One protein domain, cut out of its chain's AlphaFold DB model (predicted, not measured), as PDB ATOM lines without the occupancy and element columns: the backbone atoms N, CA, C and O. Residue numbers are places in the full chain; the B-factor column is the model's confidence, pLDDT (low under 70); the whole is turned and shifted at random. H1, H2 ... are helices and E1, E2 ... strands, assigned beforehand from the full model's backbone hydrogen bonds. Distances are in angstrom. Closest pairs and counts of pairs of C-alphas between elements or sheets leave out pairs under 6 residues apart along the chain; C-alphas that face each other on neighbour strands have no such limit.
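What this domain is: This is residues 198 to 303 of the 303 residues of the protein "Hypothetical protein" of Symbiodinium sp. CCMP2456 (UniProt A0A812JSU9). Two short pairs of parallel strands, E1 with E3 and E2 with E4, make a small core among much loop; the long helix H3 passes along the E4 side of it, and the short helices H1 and H4 lie near E3. At one end, residues 269 to 274, of which 269 to 271 belong to H2, stick out. The printed part has 106 residues, with four named helices and four named strands in the order E1 E2 E3 H1 E4 H2 H3 H4, in two separate parallel two-stranded sheets. The class is mixed, helices and strands, with 54 residues in named elements. The whole is compact, with a radius of gyration of the C-alphas of 13.7 A and spans of 43 by 31 by 21 A.

Where its parts are: E1, residues 204 to 209, begins at C-alpha 204 (-17.658, -42.476, 7.645) and is 16.8 A long. E2 is residues 219 to 221, and E3, residues 233 to 238, is also 16.8 A long. H1 is residues 250 to 254, E4 is residues 261 to 263, and H2 is residues 266 to 271. H3, residues 275 to 292, runs 26.1 A from C-alpha 275 (3.730, -37.603, 3.224) to C-alpha 292. H4, residues 295 to 301, is 9.8 A long and ends at C-alpha 301 (-24.883, -25.601, -2.015).

How they stand to each other: E1 and E3 are parallel neighbours at 25 degrees, with N 206 and O 234 at 2.9 A and N 236 and O 206 at 2.8 A, within hydrogen-bond range. Residues 236 to 237 of E3 also pair antiparallel with residues 246 to 247. The closest C-alphas of E3 and H1 are those of Ile 235 and Thr 253, 5.9 A apart; those of E3 and H4 are Val 237 and Leu 300, 7.1 A apart. H1 and H4 are close but not clearly touching, with the C-alphas of Ala 252 and Leu 299 closest at 6.6 A. E2 and E4 are parallel neighbours at 20 degrees, with N 262 and O 219 at 2.8 A. The closest C-alphas of E4 and H3 are those of Val 262 and Asn 279, 7.4 A apart. H2 and H3 only just touch, with 3 pairs of C-alphas within 8 A, only at the corner by their link; the closest are Ala 269 and Tyr 275, 5.4 A, and the helices run opposite ways at a steep tilt of 62 degrees. H3 and H4 also only just touch, with 3 such pairs, only at the corner by their link, about perpendicular at 82 degrees; the closest C-alphas are those of Leu 290 and Leu 296, 5.0 A. H1 and H3 are apart. Every O i to N i+4 pair is within hydrogen-bond range in H1, H2, H3 and H4.

The domain as a whole: The two C-alphas farthest apart are those of Ser 242 and Leu 271, 43.8 A. The printed part has no cut and ends at residue 303, the chain's last. The links E2 to E3 and E3 to H1 are long, with 11 residues each. The mean pLDDT of the printed part is 92.7, and residues 302 to 303 are under 70.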
ATOM      1  N   TYR A 198     -22.078 -49.779   0.162       95.75
ATOM      2  CA  TYR A 198     -20.841 -48.990   0.210       95.75
ATOM      3  C   TYR A 198     -20.969 -47.544  -0.298       95.75
ATOM      4  O   TYR A 198     -19.970 -46.873  -0.561       95.75
ATOM      5  N   ARG A 199     -22.201 -47.027  -0.356       94.81
ATOM      6  CA  ARG A 199     -22.471 -45.657  -0.788       94.81
ATOM      7  C   ARG A 199     -21.788 -44.620   0.111       94.81
ATOM      8  O   ARG A 199     -21.927 -44.737   1.339       94.81
ATOM      9  N   PRO A 200     -21.146 -43.579  -0.456       94.88
ATOM     10  CA  PRO A 200     -20.437 -42.552   0.308       94.88
ATOM     11  C   PRO A 200     -21.274 -41.938   1.434       94.88
ATOM     12  O   PRO A 200     -20.816 -41.847   2.570       94.88
ATOM     13  N   GLU A 201     -22.548 -41.618   1.183       92.81
ATOM     14  CA  GLU A 201     -23.452 -40.963   2.147       92.81
ATOM     15  C   GLU A 201     -23.729 -41.809   3.400       92.81
ATOM     16  O   GLU A 201     -24.242 -41.312   4.410       92.81
ATOM     17  N   THR A 202     -23.395 -43.098   3.331       94.06
ATOM     18  CA  THR A 202     -23.576 -44.090   4.393       94.06
ATOM     19  C   THR A 202     -22.268 -44.558   5.027       94.06
ATOM     20  O   THR A 202     -22.311 -45.351   5.966       94.06
ATOM     21  N   GLY A 203     -21.130 -44.052   4.544       95.00
ATOM     22  CA  GLY A 203     -19.803 -44.331   5.076       95.00
ATOM     23  C   GLY A 203     -19.481 -43.547   6.349       95.00
ATOM     24  O   GLY A 203     -20.358 -43.186   7.137       95.00
ATOM     25  N   LYS A 204     -18.190 -43.286   6.551       97.38
ATOM     26  CA  LYS A 204     -17.658 -42.476   7.645       97.38
ATOM     27  C   LYS A 204     -18.032 -41.006   7.403       97.38
ATOM     28  O   LYS A 204     -17.604 -40.444   6.396       97.38
ATOM     29  N   PRO A 205     -18.829 -40.372   8.274       96.56
ATOM     30  CA  PRO A 205     -19.234 -38.985   8.083       96.56
ATOM     31  C   PRO A 205     -18.098 -38.003   8.387       96.56
ATOM     32  O   PRO A 205     -17.382 -38.156   9.378       96.56
ATOM     33  N   VAL A 206     -18.004 -36.956   7.572       95.88
ATOM     34  CA  VAL A 206     -17.207 -35.748   7.820       95.88
ATOM     35  C   VAL A 206     -18.146 -34.551   7.821       95.88
ATOM     36  O   VAL A 206     -18.904 -34.368   6.872       95.88
ATOM     37  N   TRP A 207     -18.110 -33.754   8.884       94.56
ATOM     38  CA  TRP A 207     -19.013 -32.622   9.081       94.56
ATOM     39  C   TRP A 207     -18.357 -31.319   8.640       94.56
ATOM     40  O   TRP A 207     -17.243 -31.030   9.058       94.56
ATOM     41  N   LEU A 208     -19.055 -30.544   7.813       92.69
ATOM     42  CA  LEU A 208     -18.625 -29.236   7.329       92.69
ATOM     43  C   LEU A 208     -19.695 -28.182   7.640       92.69
ATOM     44  O   LEU A 208     -20.853 -28.330   7.237       92.69
ATOM     45  N   THR A 209     -19.298 -27.108   8.317       91.06
ATOM     46  CA  THR A 209     -20.110 -25.897   8.499       91.06
ATOM     47  C   THR A 209     -19.577 -24.824   7.546       91.06
ATOM     48  O   THR A 209     -18.377 -24.563   7.531       91.06
ATOM     49  N   LEU A 210     -20.429 -24.234   6.705       84.88
ATOM     50  CA  LEU A 210     -19.985 -23.332   5.633       84.88
ATOM     51  C   LEU A 210     -19.488 -21.970   6.112       84.88
ATOM     52  O   LEU A 210     -18.536 -21.437   5.541       84.88
ATOM     53  N   ASP A 211     -20.128 -21.413   7.135       83.12
ATOM     54  CA  ASP A 211     -19.742 -20.136   7.736       83.12
ATOM     55  C   ASP A 211     -18.584 -20.255   8.745       83.12
ATOM     56  O   ASP A 211     -18.119 -19.249   9.283       83.12
ATOM     57  N   GLU A 212     -18.063 -21.465   8.964       81.62
ATOM     58  CA  GLU A 212     -16.943 -21.715   9.861       81.62
ATOM     59  C   GLU A 212     -15.602 -21.441   9.161       81.62
ATOM     60  O   GLU A 212     -15.257 -21.995   8.110       81.62
ATOM     61  N   GLU A 213     -14.826 -20.524   9.737       72.69
ATOM     62  CA  GLU A 213     -13.559 -20.070   9.144       72.69
ATOM     63  C   GLU A 213     -12.323 -20.636   9.841       72.69
ATOM     64  O   GLU A 213     -11.240 -20.638   9.263       72.69
ATOM     65  N   ASN A 214     -12.479 -21.139  11.066       81.38
ATOM     66  CA  ASN A 214     -11.346 -21.454  11.935       81.38
ATOM     67  C   ASN A 214     -10.929 -22.928  11.897       81.38
ATOM     68  O   ASN A 214      -9.867 -23.267  12.415       81.38
ATOM     69  N   VAL A 215     -11.747 -23.804  11.305       88.62
ATOM     70  CA  VAL A 215     -11.519 -25.253  11.311       88.62
ATOM     71  C   VAL A 215     -11.651 -25.816   9.900       88.62
ATOM     72  O   VAL A 215     -12.666 -25.638   9.230       88.62
ATOM     73  N   GLN A 216     -10.630 -26.554   9.463       93.06
ATOM     74  CA  GLN A 216     -10.678 -27.381   8.261       93.06
ATOM     75  C   GLN A 216     -10.517 -28.852   8.652       93.06
ATOM     76  O   GLN A 216      -9.489 -29.258   9.195       93.06
ATOM     77  N   HIS A 217     -11.510 -29.672   8.321       93.88
ATOM     78  CA  HIS A 217     -11.405 -31.123   8.451       93.88
ATOM     79  C   HIS A 217     -10.591 -31.712   7.289       93.88
ATOM     80  O   HIS A 217     -10.876 -31.429   6.129       93.88
ATOM     81  N   ILE A 218      -9.610 -32.570   7.578       97.38
ATOM     82  CA  ILE A 218      -8.861 -33.314   6.553       97.38
ATOM     83  C   ILE A 218      -8.896 -34.800   6.910       97.38
ATOM     84  O   ILE A 218      -8.330 -35.223   7.917       97.38
ATOM     85  N   PHE A 219      -9.580 -35.593   6.089       98.12
ATOM     86  CA  PHE A 219      -9.810 -37.015   6.315       98.12
ATOM     87  C   PHE A 219      -8.901 -37.872   5.435       98.12
ATOM     88  O   PHE A 219      -8.934 -37.762   4.209       98.12
ATOM     89  N   PHE A 220      -8.130 -38.759   6.060       98.38
ATOM     90  CA  PHE A 220      -7.248 -39.707   5.380       98.38
ATOM     91  C   PHE A 220      -7.817 -41.121   5.477       98.38
ATOM     92  O   PHE A 220      -8.060 -41.609   6.578       98.38
ATOM     93  N   ASP A 221      -7.985 -41.792   4.339       97.69
ATOM     94  CA  ASP A 221      -8.336 -43.217   4.282       97.69
ATOM     95  C   ASP A 221      -7.940 -43.792   2.915       97.69
ATOM     96  O   ASP A 221      -8.019 -43.103   1.897       97.69
ATOM     97  N   ASP A 222      -7.476 -45.036   2.865       95.38
ATOM     98  CA  ASP A 222      -7.053 -45.676   1.618       95.38
ATOM     99  C   ASP A 222      -8.239 -46.194   0.786       95.38
ATOM    100  O   ASP A 222      -8.106 -46.336  -0.434       95.38
ATOM    101  N   ASN A 223      -9.419 -46.366   1.394       95.12
ATOM    102  CA  ASN A 223     -10.669 -46.753   0.727       95.12
ATOM    103  C   ASN A 223     -11.519 -45.556   0.270       95.12
ATOM    104  O   ASN A 223     -12.694 -45.705  -0.070       95.12
ATOM    105  N   ILE A 224     -10.948 -44.349   0.244       96.62
ATOM    106  CA  ILE A 224     -11.531 -43.254  -0.538       96.62
ATOM    107  C   ILE A 224     -11.329 -43.599  -2.014       96.62
ATOM    108  O   ILE A 224     -10.197 -43.794  -2.473       96.62
ATOM    109  N   HIS A 225     -12.415 -43.712  -2.768       93.56
ATOM    110  CA  HIS A 225     -12.367 -43.992  -4.199       93.56
ATOM    111  C   HIS A 225     -12.832 -42.785  -5.008       93.56
ATOM    112  O   HIS A 225     -13.644 -41.978  -4.561       93.56
ATOM    113  N   ASN A 226     -12.334 -42.696  -6.241       93.00
ATOM    114  CA  ASN A 226     -12.825 -41.752  -7.241       93.00
ATOM    115  C   ASN A 226     -14.085 -42.312  -7.930       93.00
ATOM    116  O   ASN A 226     -14.151 -42.389  -9.158       93.00
ATOM    117  N   ASP A 227     -15.052 -42.740  -7.122       94.62
ATOM    118  CA  ASP A 227     -16.313 -43.349  -7.536       94.62
ATOM    119  C   ASP A 227     -17.453 -42.720  -6.707       94.62
ATOM    120  O   ASP A 227     -17.366 -42.702  -5.476       94.62
ATOM    121  N   PRO A 228     -18.480 -42.128  -7.346       94.69
ATOM    122  CA  PRO A 228     -19.595 -41.516  -6.631       94.69
ATOM    123  C   PRO A 228     -20.523 -42.532  -5.945       94.69
ATOM    124  O   PRO A 228     -21.294 -42.132  -5.081       94.69
ATOM    125  N   ASP A 229     -20.475 -43.815  -6.298       96.06
ATOM    126  CA  ASP A 229     -21.372 -44.839  -5.752       96.06
ATOM    127  C   ASP A 229     -20.674 -45.795  -4.766       96.06
ATOM    128  O   ASP A 229     -21.353 -46.546  -4.065       96.06
ATOM    129  N   ASP A 230     -19.343 -45.737  -4.662       95.56
ATOM    130  CA  ASP A 230     -18.531 -46.573  -3.768       95.56
ATOM    131  C   ASP A 230     -17.376 -45.761  -3.175       95.56
ATOM    132  O   ASP A 230     -16.355 -45.549  -3.819       95.56
ATOM    133  N   SER A 231     -17.510 -45.310  -1.929       96.00
ATOM    134  CA  SER A 231     -16.403 -44.691  -1.192       96.00
ATOM    135  C   SER A 231     -16.652 -44.781   0.305       96.00
ATOM    136  O   SER A 231     -17.793 -44.768   0.772       96.00
ATOM    137  N   ILE A 232     -15.576 -44.858   1.085       97.00
ATOM    138  CA  ILE A 232     -15.671 -45.037   2.536       97.00
ATOM    139  C   ILE A 232     -16.122 -43.782   3.290       97.00
ATOM    140  O   ILE A 232     -16.531 -43.902   4.442       97.00
ATOM    141  N   VAL A 233     -16.053 -42.592   2.685       96.88
ATOM    142  CA  VAL A 233     -16.342 -41.310   3.352       96.88
ATOM    143  C   VAL A 233     -17.541 -40.616   2.722       96.88
ATOM    144  O   VAL A 233     -17.644 -40.551   1.500       96.88
ATOM    145  N   GLY A 234     -18.398 -40.035   3.562       95.25
ATOM    146  CA  GLY A 234     -19.514 -39.180   3.162       95.25
ATOM    147  C   GLY A 234     -19.453 -37.820   3.840       95.25
ATOM    148  O   GLY A 234     -19.082 -37.714   5.008       95.25
ATOM    149  N   ILE A 235     -19.847 -36.769   3.125       95.44
ATOM    150  CA  ILE A 235     -19.814 -35.403   3.655       95.44
ATOM    151  C   ILE A 235     -21.205 -35.011   4.158       95.44
ATOM    152  O   ILE A 235     -22.200 -35.115   3.440       95.44
ATOM    153  N   ARG A 236     -21.260 -34.550   5.406       94.94
ATOM    154  CA  ARG A 236     -22.401 -33.886   6.034       94.94
ATOM    155  C   ARG A 236     -22.139 -32.385   5.992       94.94
ATOM    156  O   ARG A 236     -21.152 -31.932   6.558       94.94
ATOM    157  N   VAL A 237     -23.010 -31.606   5.359       93.81
ATOM    158  CA  VAL A 237     -22.871 -30.145   5.275       93.81
ATOM    159  C   VAL A 237     -24.041 -29.425   5.934       93.81
ATOM    160  O   VAL A 237     -25.175 -29.907   5.880       93.81
ATOM    161  N   ARG A 238     -23.773 -28.264   6.530       92.56
ATOM    162  CA  ARG A 238     -24.773 -27.278   6.959       92.56
ATOM    163  C   ARG A 238     -24.294 -25.865   6.615       92.56
ATOM    164  O   ARG A 238     -23.092 -25.647   6.465       92.56
ATOM    165  N   GLU A 239     -25.225 -24.924   6.490       88.50
ATOM    166  CA  GLU A 239     -24.894 -23.520   6.212       88.50
ATOM    167  C   GLU A 239     -24.303 -22.848   7.462       88.50
ATOM    168  O   GLU A 239     -23.162 -22.394   7.424       88.50
ATOM    169  N   SER A 240     -25.040 -22.877   8.576       89.44
ATOM    170  CA  SER A 240     -24.633 -22.314   9.869       89.44
ATOM    171  C   SER A 240     -24.737 -23.317  11.016       89.44
ATOM    172  O   SER A 240     -25.383 -24.361  10.897       89.44
ATOM    173  N   ALA A 241     -24.169 -22.980  12.179       87.69
ATOM    174  CA  ALA A 241     -24.236 -23.817  13.383       87.69
ATOM    175  C   ALA A 241     -25.670 -24.138  13.861       87.69
ATOM    176  O   ALA A 241     -25.889 -25.161  14.515       87.69
ATOM    177  N   SER A 242     -26.651 -23.290  13.529       87.56
ATOM    178  CA  SER A 242     -28.067 -23.513  13.853       87.56
ATOM    179  C   SER A 242     -28.803 -24.428  12.874       87.56
ATOM    180  O   SER A 242     -29.899 -24.893  13.193       87.56
ATOM    181  N   ASP A 243     -28.227 -24.689  11.700       91.56
ATOM    182  CA  ASP A 243     -28.852 -25.521  10.680       91.56
ATOM    183  C   ASP A 243     -28.595 -27.007  10.925       91.56
ATOM    184  O   ASP A 243     -27.587 -27.423  11.503       91.56
ATOM    185  N   ASN A 244     -29.519 -27.832  10.437       92.44
ATOM    186  CA  ASN A 244     -29.328 -29.273  10.430       92.44
ATOM    187  C   ASN A 244     -28.390 -29.675   9.296       92.44
ATOM    188  O   ASN A 244     -28.490 -29.178   8.173       92.44
ATOM    189  N   PHE A 245     -27.537 -30.652   9.579       94.88
ATOM    190  CA  PHE A 245     -26.729 -31.281   8.552       94.88
ATOM    191  C   PHE A 245     -27.591 -31.999   7.513       94.88
ATOM    192  O   PHE A 245     -28.562 -32.681   7.846       94.88
ATOM    193  N   ARG A 246     -27.148 -31.947   6.259       92.62
ATOM    194  CA  ARG A 246     -27.612 -32.798   5.157       92.62
ATOM    195  C   ARG A 246     -26.433 -33.531   4.526       92.62
ATOM    196  O   ARG A 246     -25.306 -33.045   4.559       92.62
ATOM    197  N   GLY A 247     -26.683 -34.703   3.955       92.38
ATOM    198  CA  GLY A 247     -25.664 -35.424   3.195       92.38
ATOM    199  C   GLY A 247     -25.444 -34.775   1.831       92.38
ATOM    200  O   GLY A 247     -26.411 -34.378   1.181       92.38
ATOM    201  N   LEU A 248     -24.191 -34.679   1.398       92.00
ATOM    202  CA  LEU A 248     -23.862 -34.440  -0.006       92.00
ATOM    203  C   LEU A 248     -23.976 -35.738  -0.796       92.00
ATOM    204  O   LEU A 248     -23.724 -36.808  -0.251       92.00
ATOM    205  N   SER A 249     -24.276 -35.638  -2.092       91.56
ATOM    206  CA  SER A 249     -24.156 -36.784  -2.994       91.56
ATOM    207  C   SER A 249     -22.710 -37.277  -3.075       91.56
ATOM    208  O   SER A 249     -21.759 -36.518  -2.845       91.56
ATOM    209  N   GLY A 250     -22.519 -38.533  -3.463       92.75
ATOM    210  CA  GLY A 250     -21.194 -39.079  -3.734       92.75
ATOM    211  C   GLY A 250     -20.425 -38.306  -4.809       92.75
ATOM    212  O   GLY A 250     -19.228 -38.080  -4.654       92.75
ATOM    213  N   GLU A 251     -21.102 -37.781  -5.838       93.19
ATOM    214  CA  GLU A 251     -20.460 -36.936  -6.858       93.19
ATOM    215  C   GLU A 251     -19.941 -35.617  -6.271       93.19
ATOM    216  O   GLU A 251     -18.820 -35.200  -6.567       93.19
ATOM    217  N   ALA A 252     -20.722 -34.966  -5.407       91.56
ATOM    218  CA  ALA A 252     -20.273 -33.761  -4.715       91.56
ATOM    219  C   ALA A 252     -19.137 -34.072  -3.728       91.56
ATOM    220  O   ALA A 252     -18.134 -33.363  -3.710       91.56
ATOM    221  N   THR A 253     -19.247 -35.171  -2.977       93.56
ATOM    222  CA  THR A 253     -18.214 -35.657  -2.047       93.56
ATOM    223  C   THR A 253     -16.887 -35.913  -2.766       93.56
ATOM    224  O   THR A 253     -15.841 -35.442  -2.328       93.56
ATOM    225  N   ARG A 254     -16.924 -36.580  -3.923       94.12
ATOM    226  CA  ARG A 254     -15.753 -36.874  -4.761       94.12
ATOM    227  C   ARG A 254     -15.009 -35.615  -5.200       94.12
ATOM    228  O   ARG A 254     -13.782 -35.592  -5.231       94.12
ATOM    229  N   ARG A 255     -15.734 -34.528  -5.483       93.44
ATOM    230  CA  ARG A 255     -15.146 -33.231  -5.869       93.44
ATOM    231  C   ARG A 255     -14.401 -32.527  -4.729       93.44
ATOM    232  O   ARG A 255     -13.733 -31.531  -4.993       93.44
ATOM    233  N   LEU A 256     -14.500 -33.029  -3.496       94.50
ATOM    234  CA  LEU A 256     -13.793 -32.514  -2.320       94.50
ATOM    235  C   LEU A 256     -12.469 -33.249  -2.028       94.50
ATOM    236  O   LEU A 256     -11.783 -32.923  -1.050       94.50
ATOM    237  N   GLU A 257     -12.081 -34.214  -2.871       95.81
ATOM    238  CA  GLU A 257     -10.758 -34.840  -2.812       95.81
ATOM    239  C   GLU A 257      -9.640 -33.812  -3.055       95.81
ATOM    240  O   GLU A 257      -9.699 -32.969  -3.951       95.81
ATOM    241  N   GLY A 258      -8.601 -33.870  -2.223       96.06
ATOM    242  CA  GLY A 258      -7.510 -32.900  -2.190       96.06
ATOM    243  C   GLY A 258      -7.854 -31.588  -1.482       96.06
ATOM    244  O   GLY A 258      -7.034 -30.673  -1.532       96.06
ATOM    245  N   VAL A 259      -9.028 -31.492  -0.845       95.75
ATOM    246  CA  VAL A 259      -9.461 -30.347  -0.021       95.75
ATOM    247  C   VAL A 259      -9.782 -30.817   1.395       95.75
ATOM    248  O   VAL A 259      -9.070 -30.471   2.329       95.75
ATOM    249  N   PHE A 260     -10.802 -31.664   1.546       96.38
ATOM    250  CA  PHE A 260     -11.201 -32.243   2.838       96.38
ATOM    251  C   PHE A 260     -10.929 -33.744   2.909       96.38
ATOM    252  O   PHE A 260     -10.919 -34.317   3.993       96.38
ATOM    253  N   LEU A 261     -10.721 -34.392   1.761       97.81
ATOM    254  CA  LEU A 261     -10.529 -35.835   1.652       97.81
ATOM    255  C   LEU A 261      -9.189 -36.136   0.989       97.81
ATOM    256  O   LEU A 261      -8.836 -35.510  -0.009       97.81
ATOM    257  N   VAL A 262      -8.462 -37.118   1.506       98.31
ATOM    258  CA  VAL A 262      -7.201 -37.587   0.934       98.31
ATOM    259  C   VAL A 262      -7.225 -39.105   0.873       98.31
ATOM    260  O   VAL A 262      -7.193 -39.769   1.910       98.31
ATOM    261  N   LYS A 263      -7.217 -39.666  -0.343       97.88
ATOM    262  CA  LYS A 263      -6.957 -41.094  -0.523       97.88
ATOM    263  C   LYS A 263      -5.537 -41.409  -0.061       97.88
ATOM    264  O   LYS A 263      -4.565 -41.087  -0.753       97.88
ATOM    265  N   ALA A 264      -5.422 -42.039   1.103       96.62
ATOM    266  CA  ALA A 264      -4.136 -42.406   1.667       96.62
ATOM    267  C   ALA A 264      -3.422 -43.397   0.733       96.62
ATOM    268  O   ALA A 264      -4.026 -44.340   0.228       96.62
ATOM    269  N   GLN A 265      -2.132 -43.169   0.492       96.94
ATOM    270  CA  GLN A 265      -1.276 -44.023  -0.330       96.94
ATOM    271  C   GLN A 265      -0.271 -44.719   0.591       96.94
ATOM    272  O   GLN A 265       0.737 -44.104   0.946       96.94
ATOM    273  N   PRO A 266      -0.510 -45.983   1.002       94.69
ATOM    274  CA  PRO A 266       0.340 -46.657   1.981       94.69
ATOM    275  C   PRO A 266       1.812 -46.714   1.567       94.69
ATOM    276  O   PRO A 266       2.688 -46.513   2.398       94.69
ATOM    277  N   VAL A 267       2.094 -46.927   0.277       96.62
ATOM    278  CA  VAL A 267       3.467 -46.951  -0.254       96.62
ATOM    279  C   VAL A 267       4.191 -45.634   0.028       96.62
ATOM    280  O   VAL A 267       5.298 -45.649   0.563       96.62
ATOM    281  N   ASP A 268       3.557 -44.503  -0.280       97.81
ATOM    282  CA  ASP A 268       4.152 -43.183  -0.074       97.81
ATOM    283  C   ASP A 268       4.245 -42.848   1.416       97.81
ATOM    284  O   ASP A 268       5.276 -42.368   1.873       97.81
ATOM    285  N   ALA A 269       3.206 -43.161   2.195       97.62
ATOM    286  CA  ALA A 269       3.189 -42.925   3.636       97.62
ATOM    287  C   ALA A 269       4.247 -43.749   4.396       97.62
ATOM    288  O   ALA A 269       4.728 -43.317   5.442       97.62
ATOM    289  N   ILE A 270       4.622 -44.926   3.882       98.06
ATOM    290  CA  ILE A 270       5.705 -45.753   4.433       98.06
ATOM    291  C   ILE A 270       7.079 -45.197   4.047       98.06
ATOM    292  O   ILE A 270       7.992 -45.177   4.870       98.06
ATOM    293  N   LEU A 271       7.253 -44.797   2.786       97.69
ATOM    294  CA  LEU A 271       8.567 -44.458   2.235       97.69
ATOM    295  C   LEU A 271       8.955 -42.989   2.417       97.69
ATOM    296  O   LEU A 271      10.131 -42.656   2.270       97.69
ATOM    297  N   ASP A 272       7.991 -42.122   2.715       97.94
ATOM    298  CA  ASP A 272       8.191 -40.686   2.811       97.94
ATOM    299  C   ASP A 272       7.668 -40.127   4.144       97.94
ATOM    300  O   ASP A 272       6.458 -39.942   4.315       97.94
ATOM    301  N   PRO A 273       8.573 -39.781   5.079       97.00
ATOM    302  CA  PRO A 273       8.197 -39.194   6.363       97.00
ATOM    303  C   PRO A 273       7.332 -37.931   6.241       97.00
ATOM    304  O   PRO A 273       6.499 -37.676   7.104       97.00
ATOM    305  N   GLY A 274       7.489 -37.149   5.167       98.25
ATOM    306  CA  GLY A 274       6.757 -35.905   4.932       98.25
ATOM    307  C   GLY A 274       5.399 -36.078   4.244       98.25
ATOM    308  O   GLY A 274       4.758 -35.070   3.935       98.25
ATOM    309  N   TYR A 275       4.953 -37.313   3.980       98.62
ATOM    310  CA  TYR A 275       3.730 -37.603   3.224       98.62
ATOM    311  C   TYR A 275       2.498 -36.853   3.754       98.62
ATOM    312  O   TYR A 275       1.853 -36.113   3.006       98.62
ATOM    313  N   PHE A 276       2.179 -37.002   5.042       98.62
ATOM    314  CA  PHE A 276       0.981 -36.385   5.619       98.62
ATOM    315  C   PHE A 276       1.076 -34.857   5.631       98.62
ATOM    316  O   PHE A 276       0.128 -34.190   5.226       98.62
ATOM    317  N   LEU A 277       2.236 -34.296   5.991       98.56
ATOM    318  CA  LEU A 277       2.457 -32.845   6.019       98.56
ATOM    319  C   LEU A 277       2.250 -32.198   4.643       98.56
ATOM    320  O   LEU A 277       1.635 -31.138   4.548       98.56
ATOM    321  N   ARG A 278       2.730 -32.832   3.565       98.50
ATOM    322  CA  ARG A 278       2.510 -32.322   2.203       98.50
ATOM    323  C   ARG A 278       1.046 -32.385   1.786       98.50
ATOM    324  O   ARG A 278       0.574 -31.459   1.133       98.50
ATOM    325  N   ASN A 279       0.337 -33.452   2.150       98.69
ATOM    326  CA  ASN A 279      -1.091 -33.563   1.855       98.69
ATOM    327  C   ASN A 279      -1.910 -32.530   2.637       98.69
ATOM    328  O   ASN A 279      -2.766 -31.893   2.038       98.69
ATOM    329  N   ILE A 280      -1.594 -32.300   3.917       98.56
ATOM    330  CA  ILE A 280      -2.218 -31.249   4.733       98.56
ATOM    331  C   ILE A 280      -2.033 -29.878   4.071       98.56
ATOM    332  O   ILE A 280      -3.021 -29.212   3.780       98.56
ATOM    333  N   ARG A 281      -0.794 -29.504   3.719       98.31
ATOM    334  CA  ARG A 281      -0.518 -28.223   3.041       98.31
ATOM    335  C   ARG A 281      -1.277 -28.082   1.726       98.31
ATOM    336  O   ARG A 281      -1.879 -27.050   1.468       98.31
ATOM    337  N   ARG A 282      -1.297 -29.136   0.904       98.38
ATOM    338  CA  ARG A 282      -2.052 -29.144  -0.357       98.38
ATOM    339  C   ARG A 282      -3.553 -28.940  -0.122       98.38
ATOM    340  O   ARG A 282      -4.194 -28.236  -0.899       98.38
ATOM    341  N   CYS A 283      -4.115 -29.581   0.900       98.25
ATOM    342  CA  CYS A 283      -5.515 -29.427   1.286       98.25
ATOM    343  C   CYS A 283      -5.833 -27.994   1.717       98.25
ATOM    344  O   CYS A 283      -6.846 -27.451   1.283       98.25
ATOM    345  N   GLU A 284      -4.963 -27.379   2.513       96.81
ATOM    346  CA  GLU A 284      -5.085 -25.989   2.973       96.81
ATOM    347  C   GLU A 284      -5.016 -25.006   1.797       96.81
ATOM    348  O   GLU A 284      -5.939 -24.225   1.585       96.81
ATOM    349  N   GLU A 285      -4.001 -25.128   0.936       97.31
ATOM    350  CA  GLU A 285      -3.850 -24.296  -0.267       97.31
ATOM    351  C   GLU A 285      -5.070 -24.397  -1.203       97.31
ATOM    352  O   GLU A 285      -5.522 -23.408  -1.791       97.31
ATOM    353  N   ASN A 286      -5.630 -25.601  -1.359       96.69
ATOM    354  CA  ASN A 286      -6.828 -25.799  -2.170       96.69
ATOM    355  C   ASN A 286      -8.083 -25.234  -1.508       96.69
ATOM    356  O   ASN A 286      -8.936 -24.699  -2.215       96.69
ATOM    357  N   PHE A 287      -8.200 -25.356  -0.189       94.56
ATOM    358  CA  PHE A 287      -9.308 -24.800   0.574       94.56
ATOM    359  C   PHE A 287      -9.328 -23.275   0.476       94.56
ATOM    360  O   PHE A 287     -10.348 -22.719   0.065       94.56
ATOM    361  N   ASP A 288      -8.189 -22.618   0.703       94.06
ATOM    362  CA  ASP A 288      -8.040 -21.167   0.562       94.06
ATOM    363  C   ASP A 288      -8.437 -20.695  -0.840       94.06
ATOM    364  O   ASP A 288      -9.205 -19.743  -1.004       94.06
ATOM    365  N   ARG A 289      -7.983 -21.410  -1.876       94.75
ATOM    366  CA  ARG A 289      -8.325 -21.110  -3.271       94.75
ATOM    367  C   ARG A 289      -9.826 -21.234  -3.553       94.75
ATOM    368  O   ARG A 289     -10.389 -20.340  -4.182       94.75
ATOM    369  N   LEU A 290     -10.466 -22.321  -3.111       92.00
ATOM    370  CA  LEU A 290     -11.898 -22.560  -3.339       92.00
ATOM    371  C   LEU A 290     -12.794 -21.617  -2.527       92.00
ATOM    372  O   LEU A 290     -13.920 -21.329  -2.939       92.00
ATOM    373  N   ARG A 291     -12.325 -21.148  -1.365       89.12
ATOM    374  CA  ARG A 291     -12.990 -20.074  -0.619       89.12
ATOM    375  C   ARG A 291     -12.892 -18.761  -1.385       89.12
ATOM    376  O   ARG A 291     -13.916 -18.128  -1.630       89.12
ATOM    377  N   ALA A 292     -11.685 -18.384  -1.803       91.56
ATOM    378  CA  ALA A 292     -11.420 -17.101  -2.448       91.56
ATOM    379  C   ALA A 292     -12.207 -16.895  -3.756       91.56
ATOM    380  O   ALA A 292     -12.615 -15.774  -4.055       91.56
ATOM    381  N   ASP A 293     -12.451 -17.954  -4.532       92.75
ATOM    382  CA  ASP A 293     -13.195 -17.882  -5.799       92.75
ATOM    383  C   ASP A 293     -14.704 -18.218  -5.671       92.75
ATOM    384  O   ASP A 293     -15.441 -18.261  -6.670       92.75
ATOM    385  N   GLY A 294     -15.175 -18.473  -4.443       88.62
ATOM    386  CA  GLY A 294     -16.554 -18.855  -4.126       88.62
ATOM    387  C   GLY A 294     -16.970 -20.237  -4.647       88.62
ATOM    388  O   GLY A 294     -18.155 -20.582  -4.601       88.62
ATOM    389  N   SER A 295     -16.041 -21.040  -5.173       88.69
ATOM    390  CA  SER A 295     -16.327 -22.385  -5.677       88.69
ATOM    391  C   SER A 295     -16.702 -23.339  -4.556       88.69
ATOM    392  O   SER A 295     -17.525 -24.220  -4.791       88.69
ATOM    393  N   LEU A 296     -16.164 -23.146  -3.348       87.81
ATOM    394  CA  LEU A 296     -16.507 -23.960  -2.185       87.81
ATOM    395  C   LEU A 296     -18.003 -23.868  -1.864       87.81
ATOM    396  O   LEU A 296     -18.685 -24.887  -1.820       87.81
ATOM    397  N   ALA A 297     -18.532 -22.648  -1.735       84.50
ATOM    398  CA  ALA A 297     -19.953 -22.435  -1.479       84.50
ATOM    399  C   ALA A 297     -20.820 -23.048  -2.593       84.50
ATOM    400  O   ALA A 297     -21.819 -23.696  -2.305       84.50
ATOM    401  N   ARG A 298     -20.417 -22.932  -3.870       84.81
ATOM    402  CA  ARG A 298     -21.139 -23.552  -5.002       84.81
ATOM    403  C   ARG A 298     -21.126 -25.082  -4.963       84.81
ATOM    404  O   ARG A 298     -22.143 -25.700  -5.252       84.81
ATOM    405  N   LEU A 299     -19.985 -25.689  -4.633       82.31
ATOM    406  CA  LEU A 299     -19.844 -27.144  -4.496       82.31
ATOM    407  C   LEU A 299     -20.746 -27.693  -3.395       82.31
ATOM    408  O   LEU A 299     -21.325 -28.763  -3.546       82.31
ATOM    409  N   LEU A 300     -20.847 -26.943  -2.303       81.44
ATOM    410  CA  LEU A 300     -21.538 -27.370  -1.102       81.44
ATOM    411  C   LEU A 300     -23.039 -27.044  -1.137       81.44
ATOM    412  O   LEU A 300     -23.821 -27.839  -0.631       81.44
ATOM    413  N   SER A 301     -23.463 -25.964  -1.801       73.06
ATOM    414  CA  SER A 301     -24.883 -25.601  -2.015       73.06
ATOM    415  C   SER A 301     -25.540 -26.292  -3.217       73.06
ATOM    416  O   SER A 301     -26.759 -26.428  -3.249       73.06
ATOM    417  N   GLY A 302     -24.752 -26.729  -4.204       59.03
ATOM    418  CA  GLY A 302     -25.221 -27.293  -5.476       59.03
ATOM    419  C   GLY A 302     -25.414 -28.813  -5.507       59.03
ATOM    420  O   GLY A 302     -25.379 -29.387  -6.596       59.03
ATOM    421  N   ALA A 303     -25.571 -29.452  -4.345       46.44
ATOM    422  CA  ALA A 303     -25.889 -30.876  -4.207       46.44
ATOM    423  C   ALA A 303     -27.316 -31.067  -3.697       46.44
ATOM    424  O   ALA A 303     -27.627 -30.450  -2.650       46.44
TER     425      ALA A 303